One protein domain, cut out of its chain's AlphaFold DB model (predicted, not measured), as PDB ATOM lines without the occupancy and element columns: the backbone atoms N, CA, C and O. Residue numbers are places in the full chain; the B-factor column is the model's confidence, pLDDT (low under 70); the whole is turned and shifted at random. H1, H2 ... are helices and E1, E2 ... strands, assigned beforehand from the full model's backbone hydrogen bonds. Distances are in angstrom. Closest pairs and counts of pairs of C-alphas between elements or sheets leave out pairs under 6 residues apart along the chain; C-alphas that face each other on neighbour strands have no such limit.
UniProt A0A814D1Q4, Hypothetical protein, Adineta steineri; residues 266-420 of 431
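This is residues 266 to 420 of the 431 residues of the protein "Hypothetical protein" of Adineta steineri (UniProt A0A814D1Q4). What is the main picture? Two twisted sheets are partly face to face as an elongated sandwich: E5, E2 and E1 with the E9 and E10 hairpin added beyond E1, and a second sheet of E3, E4, E6, E7 and E8. The short H1 sits at one end, and a long loop, residues 357 to 377, joins E6 to E7. What are its parts and size? The printed part has 155 residues with, in chain order, E1 to E4, H1 and E5 to E10; it is mostly strand, with both sheets antiparallel, the first in the order E5, E2, E1, E9, E10. It is compact, with a radius of gyration of the C-alphas of 16.4 A and spans of 51 by 30 by 27 A.

Where is the first sheet? E5 is residues 334 to 344, 31.3 A long; E2 is 281 to 292, 34.7 A; E1 is 266 to 278, 34.6 A, from C-alpha 266 at (14.628, 31.739, -40.630). E9 is residues 400 to 404 and E10 is 416 to 420, ending at C-alpha 420 at (27.448, 19.306, -28.825). Where is the rest? E3 is residues 303 to 310, 23.0 A; E4 is 316 to 323, 20.8 A; E6 is 347 to 356, 27.3 A. E7 is residues 378 to 380, E8 is 384 to 386, and H1 is 326 to 329.

How is the first sheet paired? N 286 and O 339 of E2 and E5 are 2.8 A apart, and N 273 and O 285 of the hairpin E1 and E2 2.9 A, both within hydrogen-bond range. Between E1 and E9 no backbone N and O are in that range; C-alphas 269 and 404 face each other at 5.1 A. In the hairpin E9 and E10, N 402 and O 418 are 3.0 A apart. How is the branched sheet paired? E6 has E3 on one side, N 305 to O 354 being 2.9 A, and E7 and E8 on the other, with N 353 to O 379 and N 349 to O 384 both 2.8 A. E4 lies on the other side of E3 from E6, N 306 to O 320 being 2.9 A. How do the sheets meet? In this sandwich, two sheets face to face, the facing parts are 9.1 A apart centre to centre, their strands at 33 degrees; the closest C-alphas of E4 and E5 are Ser 318 and Met 341, 6.0 A. H1 only grazes the first sheet, and is too short for an O i to N i+4 pair.

How far does it reach? The C-alphas of Val 361 and Asn 393, the two farthest apart, are 52.8 A apart; the printed part has no cut. Which links are long, and where is confidence low? The links E6 to E7, E8 to E9 and E9 to E10 are long. The mean pLDDT of the printed part is 78.8, with residues 371 to 374 and 389 to 420 under 70.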
ATOM      1  N   PHE A 266      13.332  32.314 -40.922       89.00
ATOM      2  CA  PHE A 266      14.628  31.739 -40.630       89.00
ATOM      3  C   PHE A 266      14.631  31.142 -39.223       89.00
ATOM      4  O   PHE A 266      14.214  31.799 -38.271       89.00
ATOM      5  N   VAL A 267      15.097  29.900 -39.094       87.69
ATOM      6  CA  VAL A 267      15.345  29.257 -37.797       87.69
ATOM      7  C   VAL A 267      16.849  29.236 -37.593       87.69
ATOM      8  O   VAL A 267      17.548  28.519 -38.306       87.69
ATOM      9  N   SER A 268      17.334  30.043 -36.651       84.38
ATOM     10  CA  SER A 268      18.763  30.115 -36.334       84.38
ATOM     11  C   SER A 268      19.200  28.964 -35.440       84.38
ATOM     12  O   SER A 268      20.337  28.525 -35.524       84.38
ATOM     13  N   GLU A 269      18.296  28.484 -34.582       84.81
ATOM     14  CA  GLU A 269      18.594  27.440 -33.613       84.81
ATOM     15  C   GLU A 269      17.357  26.592 -33.319       84.81
ATOM     16  O   GLU A 269      16.249  27.104 -33.135       84.81
ATOM     17  N   ILE A 270      17.557  25.281 -33.219       86.38
ATOM     18  CA  ILE A 270      16.592  24.367 -32.618       86.38
ATOM     19  C   ILE A 270      17.323  23.414 -31.672       86.38
ATOM     20  O   ILE A 270      18.310  22.791 -32.063       86.38
ATOM     21  N   THR A 271      16.831  23.293 -30.437       84.69
ATOM     22  CA  THR A 271      17.395  22.383 -29.431       84.69
ATOM     23  C   THR A 271      16.320  21.479 -28.852       84.69
ATOM     24  O   THR A 271      15.145  21.837 -28.836       84.69
ATOM     25  N   ALA A 272      16.718  20.304 -28.370       85.00
ATOM     26  CA  ALA A 272      15.875  19.412 -27.586       85.00
ATOM     27  C   ALA A 272      16.604  19.079 -26.283       85.00
ATOM     28  O   ALA A 272      17.711  18.545 -26.314       85.00
ATOM     29  N   LYS A 273      15.997  19.413 -25.141       83.75
ATOM     30  CA  LYS A 273      16.580  19.209 -23.812       83.75
ATOM     31  C   LYS A 273      15.563  18.573 -22.877       83.75
ATOM     32  O   LYS A 273      14.461  19.090 -22.713       83.75
ATOM     33  N   GLU A 274      15.931  17.470 -22.236       83.25
ATOM     34  CA  GLU A 274      15.127  16.914 -21.147       83.25
ATOM     35  C   GLU A 274      15.057  17.908 -19.982       83.25
ATOM     36  O   GLU A 274      16.082  18.431 -19.540       83.25
ATOM     37  N   ILE A 275      13.844  18.181 -19.500       84.44
ATOM     38  CA  ILE A 275      13.619  19.068 -18.352       84.44
ATOM     39  C   ILE A 275      13.164  18.302 -17.111       84.44
ATOM     40  O   ILE A 275      13.541  18.671 -16.002       84.44
ATOM     41  N   THR A 276      12.388  17.228 -17.276       83.69
ATOM     42  CA  THR A 276      11.930  16.389 -16.161       83.69
ATOM     43  C   THR A 276      11.783  14.936 -16.587       83.69
ATOM     44  O   THR A 276      11.367  14.667 -17.713       83.69
ATOM     45  N   CYS A 277      12.002  14.020 -15.647       81.12
ATOM     46  CA  CYS A 277      11.757  12.593 -15.807       81.12
ATOM     47  C   CYS A 277      10.994  12.050 -14.592       81.12
ATOM     48  O   CYS A 277      11.360  12.347 -13.454       81.12
ATOM     49  N   SER A 278       9.936  11.269 -14.813       80.19
ATOM     50  CA  SER A 278       9.178  10.594 -13.756       80.19
ATOM     51  C   SER A 278       8.672   9.231 -14.229       80.19
ATOM     52  O   SER A 278       7.864   9.135 -15.153       80.19
ATOM     53  N   GLY A 279       9.146   8.159 -13.588       81.31
ATOM     54  CA  GLY A 279       8.785   6.789 -13.952       81.31
ATOM     55  C   GLY A 279       9.189   6.455 -15.390       81.31
ATOM     56  O   GLY A 279      10.374   6.408 -15.706       81.31
ATOM     57  N   THR A 280       8.197   6.212 -16.250       82.25
ATOM     58  CA  THR A 280       8.394   5.931 -17.682       82.25
ATOM     59  C   THR A 280       8.186   7.151 -18.580       82.25
ATOM     60  O   THR A 280       8.187   7.012 -19.800       82.25
ATOM     61  N   SER A 281       7.958   8.335 -18.010       85.06
ATOM     62  CA  SER A 281       7.598   9.545 -18.749       85.06
ATOM     63  C   SER A 281       8.662  10.626 -18.607       85.06
ATOM     64  O   SER A 281       9.115  10.938 -17.507       85.06
ATOM     65  N   HIS A 282       9.010  11.244 -19.729       86.31
ATOM     66  CA  HIS A 282       9.949  12.355 -19.816       86.31
ATOM     67  C   HIS A 282       9.246  13.567 -20.407       86.31
ATOM     68  O   HIS A 282       8.374  13.433 -21.268       86.31
ATOM     69  N   VAL A 283       9.675  14.752 -19.987       89.25
ATOM     70  CA  VAL A 283       9.369  15.999 -20.683       89.25
ATOM     71  C   VAL A 283      10.646  16.472 -21.350       89.25
ATOM     72  O   VAL A 283      11.625  16.798 -20.678       89.25
ATOM     73  N   VAL A 284      10.623  16.523 -22.675       87.69
ATOM     74  CA  VAL A 284      11.686  17.103 -23.492       87.69
ATOM     75  C   VAL A 284      11.201  18.451 -23.998       87.69
ATOM     76  O   VAL A 284      10.213  18.530 -24.727       87.69
ATOM     77  N   ARG A 285      11.892  19.522 -23.612       91.88
ATOM     78  CA  ARG A 285      11.666  20.860 -24.145       91.88
ATOM     79  C   ARG A 285      12.378  20.995 -25.478       91.88
ATOM     80  O   ARG A 285      13.606  20.970 -25.526       91.88
ATOM     81  N   VAL A 286      11.606  21.173 -26.542       93.38
ATOM     82  CA  VAL A 286      12.127  21.622 -27.830       93.38
ATOM     83  C   VAL A 286      12.070  23.145 -27.861       93.38
ATOM     84  O   VAL A 286      10.987  23.713 -27.719       93.38
ATOM     85  N   SER A 287      13.212  23.815 -28.011       94.12
ATOM     86  CA  SER A 287      13.270  25.264 -28.231       94.12
ATOM     87  C   SER A 287      13.532  25.559 -29.700       94.12
ATOM     88  O   SER A 287      14.403  24.935 -30.296       94.12
ATOM     89  N   VAL A 288      12.806  26.510 -30.280       94.25
ATOM     90  CA  VAL A 288      12.981  26.942 -31.673       94.25
ATOM     91  C   VAL A 288      13.184  28.450 -31.688       94.25
ATOM     92  O   VAL A 288      12.261  29.191 -31.352       94.25
ATOM     93  N   THR A 289      14.373  28.901 -32.073       93.25
ATOM     94  CA  THR A 289      14.700  30.319 -32.248       93.25
ATOM     95  C   THR A 289      14.438  30.700 -33.698       93.25
ATOM     96  O   THR A 289      15.134  30.241 -34.604       93.25
ATOM     97  N   MET A 290      13.404  31.511 -33.925       93.88
ATOM     98  CA  MET A 290      12.918  31.858 -35.258       93.88
ATOM     99  C   MET A 290      12.772  33.370 -35.428       93.88
ATOM    100  O   MET A 290      12.272  34.054 -34.534       93.88
ATOM    101  N   SER A 291      13.139  33.875 -36.603       92.94
ATOM    102  CA  SER A 291      12.933  35.259 -37.044       92.94
ATOM    103  C   SER A 291      12.315  35.290 -38.443       92.94
ATOM    104  O   SER A 291      12.565  34.404 -39.255       92.94
ATOM    105  N   ASN A 292      11.549  36.329 -38.768       94.88
ATOM    106  CA  ASN A 292      11.200  36.642 -40.155       94.88
ATOM    107  C   ASN A 292      12.229  37.631 -40.715       94.88
ATOM    108  O   ASN A 292      12.249  38.779 -40.289       94.88
ATOM    109  N   VAL A 293      13.078  37.196 -41.644       92.00
ATOM    110  CA  VAL A 293      14.090  38.041 -42.304       92.00
ATOM    111  C   VAL A 293      13.580  38.673 -43.607       92.00
ATOM    112  O   VAL A 293      14.337  39.344 -44.300       92.00
ATOM    113  N   GLY A 294      12.307  38.454 -43.953       93.19
ATOM    114  CA  GLY A 294      11.652  39.109 -45.084       93.19
ATOM    115  C   GLY A 294      11.277  40.563 -44.792       93.19
ATOM    116  O   GLY A 294      11.445  41.062 -43.676       93.19
ATOM    117  N   VAL A 295      10.733  41.244 -45.801       95.62
ATOM    118  CA  VAL A 295      10.274  42.637 -45.681       95.62
ATOM    119  C   VAL A 295       8.849  42.753 -45.140       95.62
ATOM    120  O   VAL A 295       8.488  43.809 -44.648       95.62
ATOM    121  N   ALA A 296       8.040  41.693 -45.174       96.94
ATOM    122  CA  ALA A 296       6.658  41.709 -44.691       96.94
ATOM    123  C   ALA A 296       6.324  40.470 -43.842       96.94
ATOM    124  O   ALA A 296       6.966  39.428 -43.991       96.94
ATOM    125  N   PRO A 297       5.334  40.546 -42.935       97.19
ATOM    126  CA  PRO A 297       4.858  39.385 -42.192       97.19
ATOM    127  C   PRO A 297       3.966  38.468 -43.047       97.19
ATOM    128  O   PRO A 297       3.507  38.811 -44.135       97.19
ATOM    129  N   PHE A 298       3.664  37.290 -42.508       96.81
ATOM    130  CA  PHE A 298       2.579  36.436 -42.969       96.81
ATOM    131  C   PHE A 298       1.260  36.918 -42.335       96.81
ATOM    132  O   PHE A 298       1.072  36.829 -41.122       96.81
ATOM    133  N   TYR A 299       0.341  37.440 -43.151       96.75
ATOM    134  CA  TYR A 299      -0.847  38.183 -42.682       96.75
ATOM    135  C   TYR A 299      -2.025  37.333 -42.190       96.75
ATOM    136  O   TYR A 299      -3.032  37.878 -41.730       96.75
ATOM    137  N   TYR A 300      -1.915  36.013 -42.292       96.56
ATOM    138  CA  TYR A 300      -2.932  35.065 -41.846       96.56
ATOM    139  C   TYR A 300      -2.474  34.331 -40.578       96.56
ATOM    140  O   TYR A 300      -1.296  34.393 -40.230       96.56
ATOM    141  N   PRO A 301      -3.363  33.628 -39.851       96.50
ATOM    142  CA  PRO A 301      -2.959  32.870 -38.672       96.50
ATOM    143  C   PRO A 301      -1.830  31.887 -38.995       96.50
ATOM    144  O   PRO A 301      -2.013  30.968 -39.796       96.50
ATOM    145  N   LEU A 302      -0.672  32.102 -38.376       97.81
ATOM    146  CA  LEU A 302       0.526  31.290 -38.537       97.81
ATOM    147  C   LEU A 302       0.766  30.485 -37.261       97.81
ATOM    148  O   LEU A 302       0.702  31.021 -36.152       97.81
ATOM    149  N   MET A 303       1.060  29.202 -37.428       97.81
ATOM    150  CA  MET A 303       1.339  28.272 -36.344       97.81
ATOM    151  C   MET A 303       2.718  27.652 -36.538       97.81
ATOM    152  O   MET A 303       3.042  27.183 -37.629       97.81
ATOM    153  N   LEU A 304       3.507  27.598 -35.469       98.06
ATOM    154  CA  LEU A 304       4.707  26.779 -35.385       98.06
ATOM    155  C   LEU A 304       4.349  25.479 -34.673       98.06
ATOM    156  O   LEU A 304       3.814  25.488 -33.563       98.06
ATOM    157  N   ASN A 305       4.630  24.361 -35.327       97.62
ATOM    158  CA  ASN A 305       4.251  23.039 -34.858       97.62
ATOM    159  C   ASN A 305       5.494  22.215 -34.576       97.62
ATOM    160  O   ASN A 305       6.446  22.265 -35.351       97.62
ATOM    161  N   THR A 306       5.428  21.388 -33.537       97.31
ATOM    162  CA  THR A 306       6.438  20.375 -33.247       97.31
ATOM    163  C   THR A 306       5.756  19.049 -32.937       97.31
ATOM    164  O   THR A 306       4.791  18.988 -32.172       97.31
ATOM    165  N   LYS A 307       6.271  17.967 -33.525       96.94
ATOM    166  CA  LYS A 307       5.849  16.591 -33.233       96.94
ATOM    167  C   LYS A 307       7.026  15.742 -32.778       96.94
ATOM    168  O   LYS A 307       8.130  15.912 -33.285       96.94
ATOM    169  N   ALA A 308       6.755  14.811 -31.874       95.12
ATOM    170  CA  ALA A 308       7.643  13.726 -31.483       95.12
ATOM    171  C   ALA A 308       7.114  12.414 -32.079       95.12
ATOM    172  O   ALA A 308       5.925  12.106 -31.937       95.12
ATOM    173  N   VAL A 309       7.981  11.658 -32.749       94.94
ATOM    174  CA  VAL A 309       7.667  10.360 -33.359       94.94
ATOM    175  C   VAL A 309       8.622   9.309 -32.814       94.94
ATOM    176  O   VAL A 309       9.828   9.538 -32.798       94.94
ATOM    177  N   ASP A 310       8.095   8.160 -32.400       92.62
ATOM    178  CA  ASP A 310       8.909   6.976 -32.125       92.62
ATOM    179  C   ASP A 310       9.392   6.402 -33.455       92.62
ATOM    180  O   ASP A 310       8.590   5.950 -34.272       92.62
ATOM    181  N   THR A 311      10.699   6.416 -33.689       91.38
ATOM    182  CA  THR A 311      11.283   5.954 -34.951       91.38
ATOM    183  C   THR A 311      11.179   4.444 -35.136       91.38
ATOM    184  O   THR A 311      11.341   3.962 -36.251       91.38
ATOM    185  N   THR A 312      10.925   3.693 -34.063       87.88
ATOM    186  CA  THR A 312      10.788   2.232 -34.105       87.88
ATOM    187  C   THR A 312       9.410   1.832 -34.612       87.88
ATOM    188  O   THR A 312       9.283   0.954 -35.461       87.88
ATOM    189  N   THR A 313       8.367   2.482 -34.093       90.06
ATOM    190  CA  THR A 313       6.970   2.169 -34.427       90.06
ATOM    191  C   THR A 313       6.385   3.093 -35.495       90.06
ATOM    192  O   THR A 313       5.325   2.800 -36.041       90.06
ATOM    193  N   GLY A 314       7.033   4.226 -35.777       88.62
ATOM    194  CA  GLY A 314       6.508   5.302 -36.622       88.62
ATOM    195  C   GLY A 314       5.373   6.105 -35.972       88.62
ATOM    196  O   GLY A 314       4.784   6.972 -36.619       88.62
ATOM    197  N   SER A 315       5.044   5.831 -34.706       89.94
ATOM    198  CA  SER A 315       3.884   6.419 -34.035       89.94
ATOM    199  C   SER A 315       4.170   7.836 -33.549       89.94
ATOM    200  O   SER A 315       5.223   8.109 -32.970       89.94
ATOM    201  N   SER A 316       3.210   8.748 -33.728       92.75
ATOM    202  CA  SER A 316       3.273  10.065 -33.089       92.75
ATOM    203  C   SER A 316       2.991   9.927 -31.595       92.75
ATOM    204  O   SER A 316       1.963   9.379 -31.207       92.75
ATOM    205  N   ILE A 317       3.906  10.432 -30.769       91.69
ATOM    206  CA  ILE A 317       3.807  10.362 -29.305       91.69
ATOM    207  C   ILE A 317       3.262  11.662 -28.724       91.69
ATOM    208  O   ILE A 317       2.449  11.652 -27.805       91.69
ATOM    209  N   SER A 318       3.710  12.795 -29.263       94.38
ATOM    210  CA  SER A 318       3.279  14.115 -28.817       94.38
ATOM    211  C   SER A 318       3.259  15.083 -29.990       94.38
ATOM    212  O   SER A 318       4.103  15.018 -30.887       94.38
ATOM    213  N   PHE A 319       2.297  15.996 -29.960       97.31
ATOM    214  CA  PHE A 319       2.146  17.084 -30.910       97.31
ATOM    215  C   PHE A 319       1.775  18.352 -30.147       97.31
ATOM    216  O   PHE A 319       0.891  18.340 -29.285       97.31
ATOM    217  N   LYS A 320       2.451  19.449 -30.469       98.12
ATOM    218  CA  LYS A 320       2.176  20.772 -29.919       98.12
ATOM    219  C   LYS A 320       2.221  21.805 -31.038       98.12
ATOM    220  O   LYS A 320       2.977  21.671 -31.997       98.12
ATOM    221  N   SER A 321       1.402  22.838 -30.890       98.00
ATOM    222  CA  SER A 321       1.281  23.939 -31.839       98.00
ATOM    223  C   SER A 321       1.189  25.249 -31.066       98.00
ATOM    224  O   SER A 321       0.463  25.326 -30.073       98.00
ATOM    225  N   ILE A 322       1.949  26.255 -31.491       98.25
ATOM    226  CA  ILE A 322       1.992  27.588 -30.886       98.25
ATOM    227  C   ILE A 322       1.737  28.619 -31.982       98.25
ATOM    228  O   ILE A 322       2.285  28.518 -33.077       98.25
ATOM    229  N   SER A 323       0.897  29.612 -31.690       97.94
ATOM    230  CA  SER A 323       0.665  30.719 -32.615       97.94
ATOM    231  C   SER A 323       1.901  31.612 -32.718       97.94
ATOM    232  O   SER A 323       2.528  31.941 -31.711       97.94
ATOM    233  N   VAL A 324       2.228  32.017 -33.943       97.62
ATOM    234  CA  VAL A 324       3.279  32.983 -34.270       97.62
ATOM    235  C   VAL A 324       2.580  34.307 -34.598       97.62
ATOM    236  O   VAL A 324       2.236  34.548 -35.760       97.62
ATOM    237  N   PRO A 325       2.287  35.159 -33.598       96.56
ATOM    238  CA  PRO A 325       1.550  36.394 -33.836       96.56
ATOM    239  C   PRO A 325       2.358  37.326 -34.743       96.56
ATOM    240  O   PRO A 325       3.585  37.313 -34.704       96.56
ATOM    241  N   ILE A 326       1.680  38.164 -35.534       94.94
ATOM    242  CA  ILE A 326       2.335  39.064 -36.500       94.94
ATOM    243  C   ILE A 326       3.416  39.926 -35.840       94.94
ATOM    244  O   ILE A 326       4.491  40.065 -36.405       94.94
ATOM    245  N   VAL A 327       3.192  40.422 -34.618       94.12
ATOM    246  CA  VAL A 327       4.189  41.213 -33.869       94.12
ATOM    247  C   VAL A 327       5.517  40.478 -33.653       94.12
ATOM    248  O   VAL A 327       6.556  41.129 -33.573       94.12
ATOM    249  N   ASN A 328       5.508  39.140 -33.629       93.25
ATOM    250  CA  ASN A 328       6.716  38.321 -33.523       93.25
ATOM    251  C   ASN A 328       7.421  38.098 -34.875       93.25
ATOM    252  O   ASN A 328       8.455  37.440 -34.938       93.25
ATOM    253  N   GLN A 329       6.846  38.599 -35.965       93.56
ATOM    254  CA  GLN A 329       7.355  38.486 -37.332       93.56
ATOM    255  C   GLN A 329       7.887  39.831 -37.857       93.56
ATOM    256  O   GLN A 329       8.317  39.909 -39.004       93.56
ATOM    257  N   LEU A 330       7.806  40.901 -37.058       92.94
ATOM    258  CA  LEU A 330       8.207  42.248 -37.460       92.94
ATOM    259  C   LEU A 330       9.656  42.545 -37.075       92.94
ATOM    260  O   LEU A 330      10.205  41.978 -36.126       92.94
ATOM    261  N   ASP A 331      10.241  43.502 -37.794       88.12
ATOM    262  CA  ASP A 331      11.538  44.113 -37.481       88.12
ATOM    263  C   ASP A 331      12.690  43.100 -37.357       88.12
ATOM    264  O   ASP A 331      13.650  43.334 -36.627       88.12
ATOM    265  N   GLN A 332      12.564  41.951 -38.035       85.06
ATOM    266  CA  GLN A 332      13.549  40.865 -38.060       85.06
ATOM    267  C   GLN A 332      13.966  40.349 -36.674       85.06
ATOM    268  O   GLN A 332      15.034  39.762 -36.502       85.06
ATOM    269  N   LYS A 333      13.110  40.538 -35.665       87.12
ATOM    270  CA  LYS A 333      13.374  40.082 -34.300       87.12
ATOM    271  C   LYS A 333      13.297  38.560 -34.218       87.12
ATOM    272  O   LYS A 333      12.382  37.941 -34.760       87.12
ATOM    273  N   ALA A 334      14.246  37.967 -33.499       91.62
ATOM    274  CA  ALA A 334      14.226  36.550 -33.170       91.62
ATOM    275  C   ALA A 334      13.389  36.299 -31.910       91.62
ATOM    276  O   ALA A 334      13.523  37.002 -30.908       91.62
ATOM    277  N   PHE A 335      12.553  35.266 -31.956       95.88
ATOM    278  CA  PHE A 335      11.748  34.793 -30.836       95.88
ATOM    279  C   PHE A 335      12.035  33.322 -30.577       95.88
ATOM    280  O   PHE A 335      12.162  32.532 -31.513       95.88
ATOM    281  N   VAL A 336      12.093  32.956 -29.297       96.00
ATOM    282  CA  VAL A 336      12.256  31.565 -28.874       96.00
ATOM    283  C   VAL A 336      10.893  30.986 -28.518       96.00
ATOM    284  O   VAL A 336      10.193  31.501 -27.644       96.00
ATOM    285  N   TYR A 337      10.525  29.900 -29.189       97.38
ATOM    286  CA  TYR A 337       9.306  29.136 -28.940       97.38
ATOM    287  C   TYR A 337       9.655  27.852 -28.195       97.38
ATOM    288  O   TYR A 337      10.571  27.140 -28.603       97.38
ATOM    289  N   TYR A 338       8.927  27.542 -27.123       97.12
ATOM    290  CA  TYR A 338       9.178  26.367 -26.289       97.12
ATOM    291  C   TYR A 338       8.035  25.361 -26.389       97.12
ATOM    292  O   TYR A 338       6.885  25.688 -26.105       97.12
ATOM    293  N   PHE A 339       8.370  24.121 -26.731       97.56
ATOM    294  CA  PHE A 339       7.440  23.000 -26.788       97.56
ATOM    295  C   PHE A 339       7.838  21.958 -25.750       97.56
ATOM    296  O   PHE A 339       8.841  21.268 -25.912       97.56
ATOM    297  N   ASP A 340       7.037  21.818 -24.697       95.56
ATOM    298  CA  ASP A 340       7.223  20.762 -23.701       95.56
ATOM    299  C   ASP A 340       6.543  19.479 -24.193       95.56
ATOM    300  O   ASP A 340       5.312  19.361 -24.224       95.56
ATOM    301  N   MET A 341       7.371  18.535 -24.642       93.69
ATOM    302  CA  MET A 341       6.957  17.306 -25.308       93.69
ATOM    303  C   MET A 341       7.038  16.128 -24.341       93.69
ATOM    304  O   MET A 341       8.124  15.749 -23.905       93.69
ATOM    305  N   MET A 342       5.891  15.518 -24.044       92.62
ATOM    306  CA  MET A 342       5.842  14.252 -23.313       92.62
ATOM    307  C   MET A 342       6.351  13.119 -24.210       92.62
ATOM    308  O   MET A 342       5.857  12.962 -25.327       92.62
ATOM    309  N   VAL A 343       7.307  12.328 -23.725       89.38
ATOM    310  CA  VAL A 343       7.829  11.130 -24.404       89.38
ATOM    311  C   VAL A 343       8.032   9.988 -23.404       89.38
ATOM    312  O   VAL A 343       8.030  10.214 -22.192       89.38
ATOM    313  N   ASN A 344       8.181   8.755 -23.896       84.06
ATOM    314  CA  ASN A 344       8.295   7.563 -23.050       84.06
ATOM    315  C   ASN A 344       9.739   7.048 -22.962       84.06
ATOM    316  O   ASN A 344      10.498   7.144 -23.926       84.06
ATOM    317  N   THR A 345      10.099   6.436 -21.836       77.12
ATOM    318  CA  THR A 345      11.367   5.704 -21.661       77.12
ATOM    319  C   THR A 345      11.528   4.595 -22.696       77.12
ATOM    320  O   THR A 345      10.545   3.963 -23.085       77.12
ATOM    321  N   ASN A 346      12.776   4.270 -23.028       76.50
ATOM    322  CA  ASN A 346      13.177   3.189 -23.934       76.50
ATOM    323  C   ASN A 346      12.618   3.336 -25.355       76.50
ATOM    324  O   ASN A 346      12.372   2.344 -26.037       76.50
ATOM    325  N   THR A 347      12.415   4.577 -25.797       80.00
ATOM    326  CA  THR A 347      12.010   4.893 -27.167       80.00
ATOM    327  C   THR A 347      13.086   5.722 -27.849       80.00
ATOM    328  O   THR A 347      13.804   6.491 -27.207       80.00
ATOM    329  N   THR A 348      13.198   5.567 -29.164       87.06
ATOM    330  CA  THR A 348      14.036   6.431 -29.994       87.06
ATOM    331  C   THR A 348      13.128   7.458 -30.648       87.06
ATOM    332  O   THR A 348      12.237   7.105 -31.414       87.06
ATOM    333  N   ILE A 349      13.312   8.730 -30.308       88.44
ATOM    334  CA  ILE A 349      12.403   9.815 -30.670       88.44
ATOM    335  C   ILE A 349      13.027  10.707 -31.726       88.44
ATOM    336  O   ILE A 349      14.103  11.255 -31.516       88.44
ATOM    337  N   GLN A 350      12.309  10.944 -32.817       91.00
ATOM    338  CA  GLN A 350      12.614  12.017 -33.751       91.00
ATOM    339  C   GLN A 350      11.641  13.180 -33.550       91.00
ATOM    340  O   GLN A 350      10.420  13.005 -33.598       91.00
ATOM    341  N   PHE A 351      12.186  14.383 -33.372       91.44
ATOM    342  CA  PHE A 351      11.395  15.610 -33.371       91.44
ATOM    343  C   PHE A 351      11.357  16.220 -34.766       91.44
ATOM    344  O   PHE A 351      12.353  16.227 -35.491       91.44
ATOM    345  N   SER A 352      10.201  16.745 -35.153       93.19
ATOM    346  CA  SER A 352      10.045  17.501 -36.393       93.19
ATOM    347  C   SER A 352       9.288  18.792 -36.139       93.19
ATOM    348  O   SER A 352       8.252  18.758 -35.474       93.19
ATOM    349  N   THR A 353       9.769  19.892 -36.713       94.00
ATOM    350  CA  THR A 353       9.195  21.233 -36.571       94.00
ATOM    351  C   THR A 353       8.859  21.827 -37.937       94.00
ATOM    352  O   THR A 353       9.647  21.700 -38.871       94.00
ATOM    353  N   TRP A 354       7.690  22.461 -38.067       95.31
ATOM    354  CA  TRP A 354       7.245  23.103 -39.310       95.31
ATOM    355  C   TRP A 354       6.232  24.222 -39.060       95.31
ATOM    356  O   TRP A 354       5.527  24.235 -38.046       95.31
ATOM    357  N   LEU A 355       6.128  25.138 -40.020       96.69
ATOM    358  CA  LEU A 355       5.108  26.182 -40.043       96.69
ATOM    359  C   LEU A 355       3.841  25.705 -40.762       96.69
ATOM    360  O   LEU A 355       3.906  24.999 -41.769       96.69
ATOM    361  N   SER A 356       2.677  26.118 -40.266       96.00
ATOM    362  CA  SER A 356       1.392  25.894 -40.929       96.00
ATOM    363  C   SER A 356       0.475  27.107 -40.814       96.00
ATOM    364  O   SER A 356       0.587  27.921 -39.899       96.00
ATOM    365  N   SER A 357      -0.465  27.211 -41.746       96.12
ATOM    366  CA  SER A 357      -1.575  28.151 -41.668       96.12
ATOM    367  C   SER A 357      -2.825  27.500 -42.237       96.12
ATOM    368  O   SER A 357      -2.749  26.769 -43.226       96.12
ATOM    369  N   SER A 358      -3.983  27.805 -41.653       94.19
ATOM    370  CA  SER A 358      -5.280  27.432 -42.226       94.19
ATOM    371  C   SER A 358      -5.553  28.113 -43.570       94.19
ATOM    372  O   SER A 358      -6.496  27.740 -44.259       94.19
ATOM    373  N   HIS A 359      -4.756  29.121 -43.933       95.25
ATOM    374  CA  HIS A 359      -4.883  29.853 -45.184       95.25
ATOM    375  C   HIS A 359      -3.936  29.344 -46.285       95.25
ATOM    376  O   HIS A 359      -3.885  29.928 -47.359       95.25
ATOM    377  N   LEU A 360      -3.181  28.261 -46.070       94.00
ATOM    378  CA  LEU A 360      -2.454  27.608 -47.167       94.00
ATOM    379  C   LEU A 360      -3.434  26.844 -48.071       94.00
ATOM    380  O   LEU A 360      -4.409  26.263 -47.593       94.00
ATOM    381  N   VAL A 361      -3.169  26.829 -49.381       92.56
ATOM    382  CA  VAL A 361      -3.976  26.069 -50.350       92.56
ATOM    383  C   VAL A 361      -3.352  24.708 -50.595       92.56
ATOM    384  O   VAL A 361      -2.152  24.617 -50.857       92.56
ATOM    385  N   GLY A 362      -4.179  23.662 -50.579       86.56
ATOM    386  CA  GLY A 362      -3.751  22.304 -50.895       86.56
ATOM    387  C   GLY A 362      -2.721  21.779 -49.896       86.56
ATOM    388  O   GLY A 362      -2.875  21.944 -48.689       86.56
ATOM    389  N   ASN A 363      -1.659  21.159 -50.411       82.69
ATOM    390  CA  ASN A 363      -0.592  20.558 -49.601       82.69
ATOM    391  C   ASN A 363       0.639  21.470 -49.478       82.69
ATOM    392  O   ASN A 363       1.754  20.981 -49.281       82.69
ATOM    393  N   GLN A 364       0.462  22.783 -49.652       88.44
ATOM    394  CA  GLN A 364       1.561  23.731 -49.506       88.44
ATOM    395  C   GLN A 364       2.144  23.706 -48.099       88.44
ATOM    396  O   GLN A 364       1.455  23.484 -47.104       88.44
ATOM    397  N   THR A 365       3.435  23.998 -48.037       88.88
ATOM    398  CA  THR A 365       4.175  24.153 -46.791       88.88
ATOM    399  C   THR A 365       4.915  25.478 -46.833       88.88
ATOM    400  O   THR A 365       5.293  25.959 -47.902       88.88
ATOM    401  N   ILE A 366       5.098  26.090 -45.668       91.44
ATOM    402  CA  ILE A 366       5.958  27.262 -45.545       91.44
ATOM    403  C   ILE A 366       7.365  26.733 -45.298       91.44
ATOM    404  O   ILE A 366       7.646  26.165 -44.243       91.44
ATOM    405  N   VAL A 367       8.228  26.880 -46.299       88.75
ATOM    406  CA  VAL A 367       9.616  26.428 -46.219       88.75
ATOM    407  C   VAL A 367      10.437  27.469 -45.471       88.75
ATOM    408  O   VAL A 367      10.350  28.664 -45.753       88.75
ATOM    409  N   PHE A 368      11.243  27.014 -44.515       87.94
ATOM    410  CA  PHE A 368      12.186  27.888 -43.835       87.94
ATOM    411  C   PHE A 368      13.312  28.308 -44.782       87.94
ATOM    412  O   PHE A 368      13.836  27.500 -45.551       87.94
ATOM    413  N   ALA A 369      13.720  29.566 -44.682       84.69
ATOM    414  CA  ALA A 369      14.769  30.195 -45.465       84.69
ATOM    415  C   ALA A 369      16.169  29.755 -45.012       84.69
ATOM    416  O   ALA A 369      17.014  30.580 -44.670       84.69
ATOM    417  N   ILE A 370      16.419  28.446 -44.963       71.19
ATOM    418  CA  ILE A 370      17.737  27.922 -44.634       71.19
ATOM    419  C   ILE A 370      18.160  26.793 -45.583       71.19
ATOM    420  O   ILE A 370      17.368  25.956 -46.014       71.19
ATOM    421  N   SER A 371      19.414  26.852 -46.035       59.22
ATOM    422  CA  SER A 371      19.876  26.168 -47.250       59.22
ATOM    423  C   SER A 371      20.106  24.673 -47.026       59.22
ATOM    424  O   SER A 371      20.861  24.286 -46.145       59.22
ATOM    425  N   GLY A 372      19.460  23.825 -47.832       53.59
ATOM    426  CA  GLY A 372      19.354  22.383 -47.574       53.59
ATOM    427  C   GLY A 372      18.103  21.995 -46.776       53.59
ATOM    428  O   GLY A 372      17.973  20.835 -46.391       53.59
ATOM    429  N   ALA A 373      17.183  22.943 -46.534       56.44
ATOM    430  CA  ALA A 373      15.880  22.645 -45.960       56.44
ATOM    431  C   ALA A 373      15.182  21.610 -46.834       56.44
ATOM    432  O   ALA A 373      15.253  21.666 -48.066       56.44
ATOM    433  N   SER A 374      14.459  20.698 -46.192       63.31
ATOM    434  CA  SER A 374      13.547  19.828 -46.914       63.31
ATOM    435  C   SER A 374      12.578  20.676 -47.742       63.31
ATOM    436  O   SER A 374      11.990  21.631 -47.230       63.31
ATOM    437  N   ALA A 375      12.329  20.267 -48.989       73.06
ATOM    438  CA  ALA A 375      11.260  20.832 -49.816       73.06
ATOM    439  C   ALA A 375       9.869  20.701 -49.156       73.06
ATOM    440  O   ALA A 375       8.915  21.338 -49.588       73.06
ATOM    441  N   THR A 376       9.755  19.889 -48.098       80.19
ATOM    442  CA  THR A 376       8.546  19.740 -47.279       80.19
ATOM    443  C   THR A 376       8.368  20.833 -46.218       80.19
ATOM    444  O   THR A 376       7.383  20.791 -45.488       80.19
ATOM    445  N   GLY A 377       9.328  21.752 -46.042       84.56
ATOM    446  CA  GLY A 377       9.272  22.792 -45.002       84.56
ATOM    447  C   GLY A 377       9.381  22.266 -43.564       84.56
ATOM    448  O   GLY A 377       9.104  22.990 -42.609       84.56
ATOM    449  N   VAL A 378       9.785  21.003 -43.397       89.81
ATOM    450  CA  VAL A 378       9.957  20.357 -42.093       89.81
ATOM    451  C   VAL A 378      11.439  20.313 -41.731       89.81
ATOM    452  O   VAL A 378      12.240  19.740 -42.470       89.81
ATOM    453  N   ILE A 379      11.793  20.850 -40.564       87.38
ATOM    454  CA  ILE A 379      13.097  20.635 -39.929       87.38
ATOM    455  C   ILE A 379      12.982  19.388 -39.058       87.38
ATOM    456  O   ILE A 379      12.142  19.331 -38.160       87.38
ATOM    457  N   GLN A 380      13.815  18.385 -39.322       87.19
ATOM    458  CA  GLN A 380      13.886  17.166 -38.521       87.19
ATOM    459  C   GLN A 380      15.181  17.155 -37.721       87.19
ATOM    460  O   GLN A 380      16.265  17.284 -38.288       87.19
ATOM    461  N   LEU A 381      15.064  16.990 -36.406       83.56
ATOM    462  CA  LEU A 381      16.226  16.751 -35.560       83.56
ATOM    463  C   LEU A 381      16.710  15.301 -35.726       83.56
ATOM    464  O   LEU A 381      15.916  14.427 -36.099       83.56
ATOM    465  N   PRO A 382      17.986  15.011 -35.420       82.31
ATOM    466  CA  PRO A 382      18.439  13.641 -35.235       82.31
ATOM    467  C   PRO A 382      17.570  12.918 -34.211       82.31
ATOM    468  O   PRO A 382      17.060  13.523 -33.265       82.31
ATOM    469  N   ALA A 383      17.406  11.614 -34.405       83.31
ATOM    470  CA  ALA A 383      16.692  10.807 -33.440       83.31
ATOM    471  C   ALA A 383      17.502  10.698 -32.138       83.31
ATOM    472  O   ALA A 383      18.720  10.514 -32.176       83.31
ATOM    473  N   ILE A 384      16.821  10.802 -30.999       81.00
ATOM    474  CA  ILE A 384      17.418  10.714 -29.667       81.00
ATOM    475  C   ILE A 384      16.855   9.510 -28.920       81.00
ATOM    476  O   ILE A 384      15.646   9.294 -28.897       81.00
ATOM    477  N   SER A 385      17.726   8.718 -28.303       81.06
ATOM    478  CA  SER A 385      17.302   7.598 -27.463       81.06
ATOM    479  C   SER A 385      16.966   8.100 -26.065       81.06
ATOM    480  O   SER A 385      17.823   8.655 -25.379       81.06
ATOM    481  N   ILE A 386      15.728   7.886 -25.635       77.62
ATOM    482  CA  ILE A 386      15.269   8.222 -24.290       77.62
ATOM    483  C   ILE A 386      15.501   7.002 -23.401       77.62
ATOM    484  O   ILE A 386      14.846   5.973 -23.565       77.62
ATOM    485  N   GLY A 387      16.468   7.090 -22.490       73.50
ATOM    486  CA  GLY A 387      16.742   6.038 -21.506       73.50
ATOM    487  C   GLY A 387      15.711   6.008 -20.376       73.50
ATOM    488  O   GLY A 387      14.776   6.796 -20.353       73.50
ATOM    489  N   SER A 388      15.883   5.106 -19.413       75.12
ATOM    490  CA  SER A 388      15.158   5.154 -18.138       75.12
ATOM    491  C   SER A 388      15.522   6.411 -17.339       75.12
ATOM    492  O   SER A 388      16.684   6.821 -17.382       75.12
ATOM    493  N   CYS A 389      14.600   6.954 -16.532       68.44
ATOM    494  CA  CYS A 389      14.971   7.961 -15.532       68.44
ATOM    495  C   CYS A 389      16.145   7.447 -14.690       68.44
ATOM    496  O   CYS A 389      16.055   6.369 -14.095       68.44
ATOM    497  N   ALA A 390      17.233   8.213 -14.618       61.12
ATOM    498  CA  ALA A 390      18.294   7.911 -13.673       61.12
ATOM    499  C   ALA A 390      17.709   7.977 -12.253       61.12
ATOM    500  O   ALA A 390      17.113   8.983 -11.860       61.12
ATOM    501  N   THR A 391      17.878   6.917 -11.463       45.41
ATOM    502  CA  THR A 391      17.782   7.043 -10.009       45.41
ATOM    503  C   THR A 391      18.836   8.064  -9.594       45.41
ATOM    504  O   THR A 391      19.988   7.934  -9.999       45.41
ATOM    505  N   LEU A 392      18.440   9.117  -8.868       39.75
ATOM    506  CA  LEU A 392      19.312  10.197  -8.382       39.75
ATOM    507  C   LEU A 392      20.602   9.625  -7.770       39.75
ATOM    508  O   LEU A 392      20.592   9.251  -6.605       39.75
ATOM    509  N   ASN A 393      21.653   9.485  -8.585       32.38
ATOM    510  CA  ASN A 393      23.053   9.201  -8.245       32.38
ATOM    511  C   ASN A 393      23.894   9.077  -9.533       32.38
ATOM    512  O   ASN A 393      24.602   8.100  -9.752       32.38
ATOM    513  N   SER A 394      23.774  10.042 -10.441       33.88
ATOM    514  CA  SER A 394      24.835  10.484 -11.363       33.88
ATOM    515  C   SER A 394      24.224  11.438 -12.382       33.88
ATOM    516  O   SER A 394      23.102  11.253 -12.846       33.88
ATOM    517  N   SER A 395      24.961  12.498 -12.689       36.22
ATOM    518  CA  SER A 395      24.674  13.463 -13.743       36.22
ATOM    519  C   SER A 395      24.565  12.756 -15.100       36.22
ATOM    520  O   SER A 395      25.572  12.560 -15.780       36.22
ATOM    521  N   ALA A 396      23.359  12.343 -15.489       35.88
ATOM    522  CA  ALA A 396      23.097  11.865 -16.839       35.88
ATOM    523  C   ALA A 396      23.190  13.061 -17.799       35.88
ATOM    524  O   ALA A 396      22.527  14.081 -17.611       35.88
ATOM    525  N   ALA A 397      24.088  12.949 -18.775       34.75
ATOM    526  CA  ALA A 397      24.416  14.002 -19.721       34.75
ATOM    527  C   ALA A 397      23.182  14.417 -20.536       34.75
ATOM    528  O   ALA A 397      22.591  13.606 -21.248       34.75
ATOM    529  N   CYS A 398      22.810  15.696 -20.455       34.97
ATOM    530  CA  CYS A 398      21.901  16.306 -21.414       34.97
ATOM    531  C   CYS A 398      22.616  16.376 -22.767       34.97
ATOM    532  O   CYS A 398      23.539  17.170 -22.929       34.97
ATOM    533  N   THR A 399      22.199  15.579 -23.747       37.88
ATOM    534  CA  THR A 399      22.657  15.771 -25.125       37.88
ATOM    535  C   THR A 399      21.891  16.950 -25.721       37.88
ATOM    536  O   THR A 399      20.732  16.808 -26.102       37.88
ATOM    537  N   SER A 400      22.512  18.129 -25.773       35.59
ATOM    538  CA  SER A 400      22.027  19.234 -26.598       35.59
ATOM    539  C   SER A 400      22.394  18.970 -28.054       35.59
ATOM    540  O   SER A 400      23.563  18.798 -28.396       35.59
ATOM    541  N   TYR A 401      21.391  18.954 -28.922       40.44
ATOM    542  CA  TYR A 401      21.609  19.074 -30.358       40.44
ATOM    543  C   TYR A 401      21.437  20.543 -30.705       40.44
ATOM    544  O   TYR A 401      20.371  21.099 -30.453       40.44
ATOM    545  N   ILE A 402      22.492  21.156 -31.234       38.25
ATOM    546  CA  ILE A 402      22.452  22.517 -31.754       38.25
ATOM    547  C   ILE A 402      22.503  22.375 -33.272       38.25
ATOM    548  O   ILE A 402      23.514  21.959 -33.847       38.25
ATOM    549  N   ALA A 403      21.382  22.673 -33.922       43.22
ATOM    550  CA  ALA A 403      21.395  22.998 -35.338       43.22
ATOM    551  C   ALA A 403      21.552  24.514 -35.439       43.22
ATOM    552  O   ALA A 403      20.573  25.231 -35.257       43.22
ATOM    553  N   ASP A 404      22.783  24.976 -35.662       40.12
ATOM    554  CA  ASP A 404      23.087  26.396 -35.840       40.12
ATOM    555  C   ASP A 404      23.050  26.732 -37.337       40.12
ATOM    556  O   ASP A 404      23.628  26.021 -38.172       40.12
ATOM    557  N   ALA A 405      22.345  27.800 -37.685       40.12
ATOM    558  CA  ALA A 405      22.265  28.320 -39.039       40.12
ATOM    559  C   ALA A 405      22.675  29.797 -39.042       40.12
ATOM    560  O   ALA A 405      22.295  30.563 -38.158       40.12
ATOM    561  N   LYS A 406      23.399  30.239 -40.080       38.97
ATOM    562  CA  LYS A 406      23.661  31.669 -40.322       38.97
ATOM    563  C   LYS A 406      22.739  32.183 -41.425       38.97
ATOM    564  O   LYS A 406      22.612  31.533 -42.458       38.97
ATOM    565  N   ALA A 407      22.118  33.342 -41.215       34.91
ATOM    566  CA  ALA A 407      21.351  34.019 -42.255       34.91
ATOM    567  C   ALA A 407      22.312  34.532 -43.340       34.91
ATOM    568  O   ALA A 407      23.339  35.129 -43.018       34.91
ATOM    569  N   ASN A 408      21.999  34.294 -44.615       40.22
ATOM    570  CA  ASN A 408      22.748  34.862 -45.732       40.22
ATOM    571  C   ASN A 408      21.766  35.429 -46.765       40.22
ATOM    572  O   ASN A 408      20.831  34.740 -47.170       40.22
ATOM    573  N   ASP A 409      22.004  36.671 -47.186       38.03
ATOM    574  CA  ASP A 409      21.195  37.442 -48.152       38.03
ATOM    575  C   ASP A 409      21.236  36.840 -49.575       38.03
ATOM    576  O   ASP A 409      20.429  37.122 -50.451       38.03
ATOM    577  N   THR A 410      22.157  35.909 -49.818       33.69
ATOM    578  CA  THR A 410      22.229  35.148 -51.065       33.69
ATOM    579  C   THR A 410      22.347  33.666 -50.738       33.69
ATOM    580  O   THR A 410      23.230  33.243 -49.995       33.69
ATOM    581  N   ARG A 411      21.385  32.884 -51.248       40.09
ATOM    582  CA  ARG A 411      21.205  31.438 -51.025       40.09
ATOM    583  C   ARG A 411      22.540  30.690 -50.891       40.09
ATOM    584  O   ARG A 411      23.199  30.413 -51.886       40.09
ATOM    585  N   GLY A 412      22.891  30.314 -49.661       36.53
ATOM    586  CA  GLY A 412      24.067  29.491 -49.391       36.53
ATOM    587  C   GLY A 412      24.482  29.507 -47.925       36.53
ATOM    588  O   GLY A 412      25.224  30.385 -47.485       36.53
ATOM    589  N   THR A 413      24.026  28.510 -47.170       39.84
ATOM    590  CA  THR A 413      24.644  28.103 -45.899       39.84
ATOM    591  C   THR A 413      24.282  26.661 -45.587       39.84
ATOM    592  O   THR A 413      23.140  26.243 -45.744       39.84
ATOM    593  N   THR A 414      25.263  25.880 -45.171       35.47
ATOM    594  CA  THR A 414      25.099  24.468 -44.828       35.47
ATOM    595  C   THR A 414      24.548  24.354 -43.406       35.47
ATOM    596  O   THR A 414      25.138  24.923 -42.488       35.47
ATOM    597  N   TYR A 415      23.453  23.612 -43.200       36.09
ATOM    598  CA  TYR A 415      23.059  23.186 -41.851       36.09
ATOM    599  C   TYR A 415      24.183  22.344 -41.261       36.09
ATOM    600  O   TYR A 415      24.513  21.290 -41.807       36.09
ATOM    601  N   THR A 416      24.737  22.772 -40.133       39.97
ATOM    602  CA  THR A 416      25.587  21.893 -39.332       39.97
ATOM    603  C   THR A 416      24.769  21.472 -38.127       39.97
ATOM    604  O   THR A 416      24.621  22.218 -37.165       39.97
ATOM    605  N   ILE A 417      24.178  20.280 -38.206       41.06
ATOM    606  CA  ILE A 417      23.592  19.646 -37.030       41.06
ATOM    607  C   ILE A 417      24.766  19.091 -36.229       41.06
ATOM    608  O   ILE A 417      25.349  18.074 -36.602       41.06
ATOM    609  N   SER A 418      25.139  19.785 -35.160       38.38
ATOM    610  CA  SER A 418      26.165  19.313 -34.238       38.38
ATOM    611  C   SER A 418      25.494  18.725 -32.997       38.38
ATOM    612  O   SER A 418      24.601  19.325 -32.396       38.38
ATOM    613  N   SER A 419      25.884  17.506 -32.629       37.31
ATOM    614  CA  SER A 419      25.667  17.007 -31.274       37.31
ATOM    615  C   SER A 419      26.762  17.621 -30.415       37.31
ATOM    616  O   SER A 419      27.898  17.144 -30.455       37.31
ATOM    617  N   ASP A 420      26.461  18.698 -29.702       37.78
ATOM    618  CA  ASP A 420      27.448  19.306 -28.825       37.78
ATOM    619  C   ASP A 420      27.222  18.816 -27.395       37.78
ATOM    620  O   ASP A 420      26.288  19.227 -26.705       37.78
TER     621      ASP A 420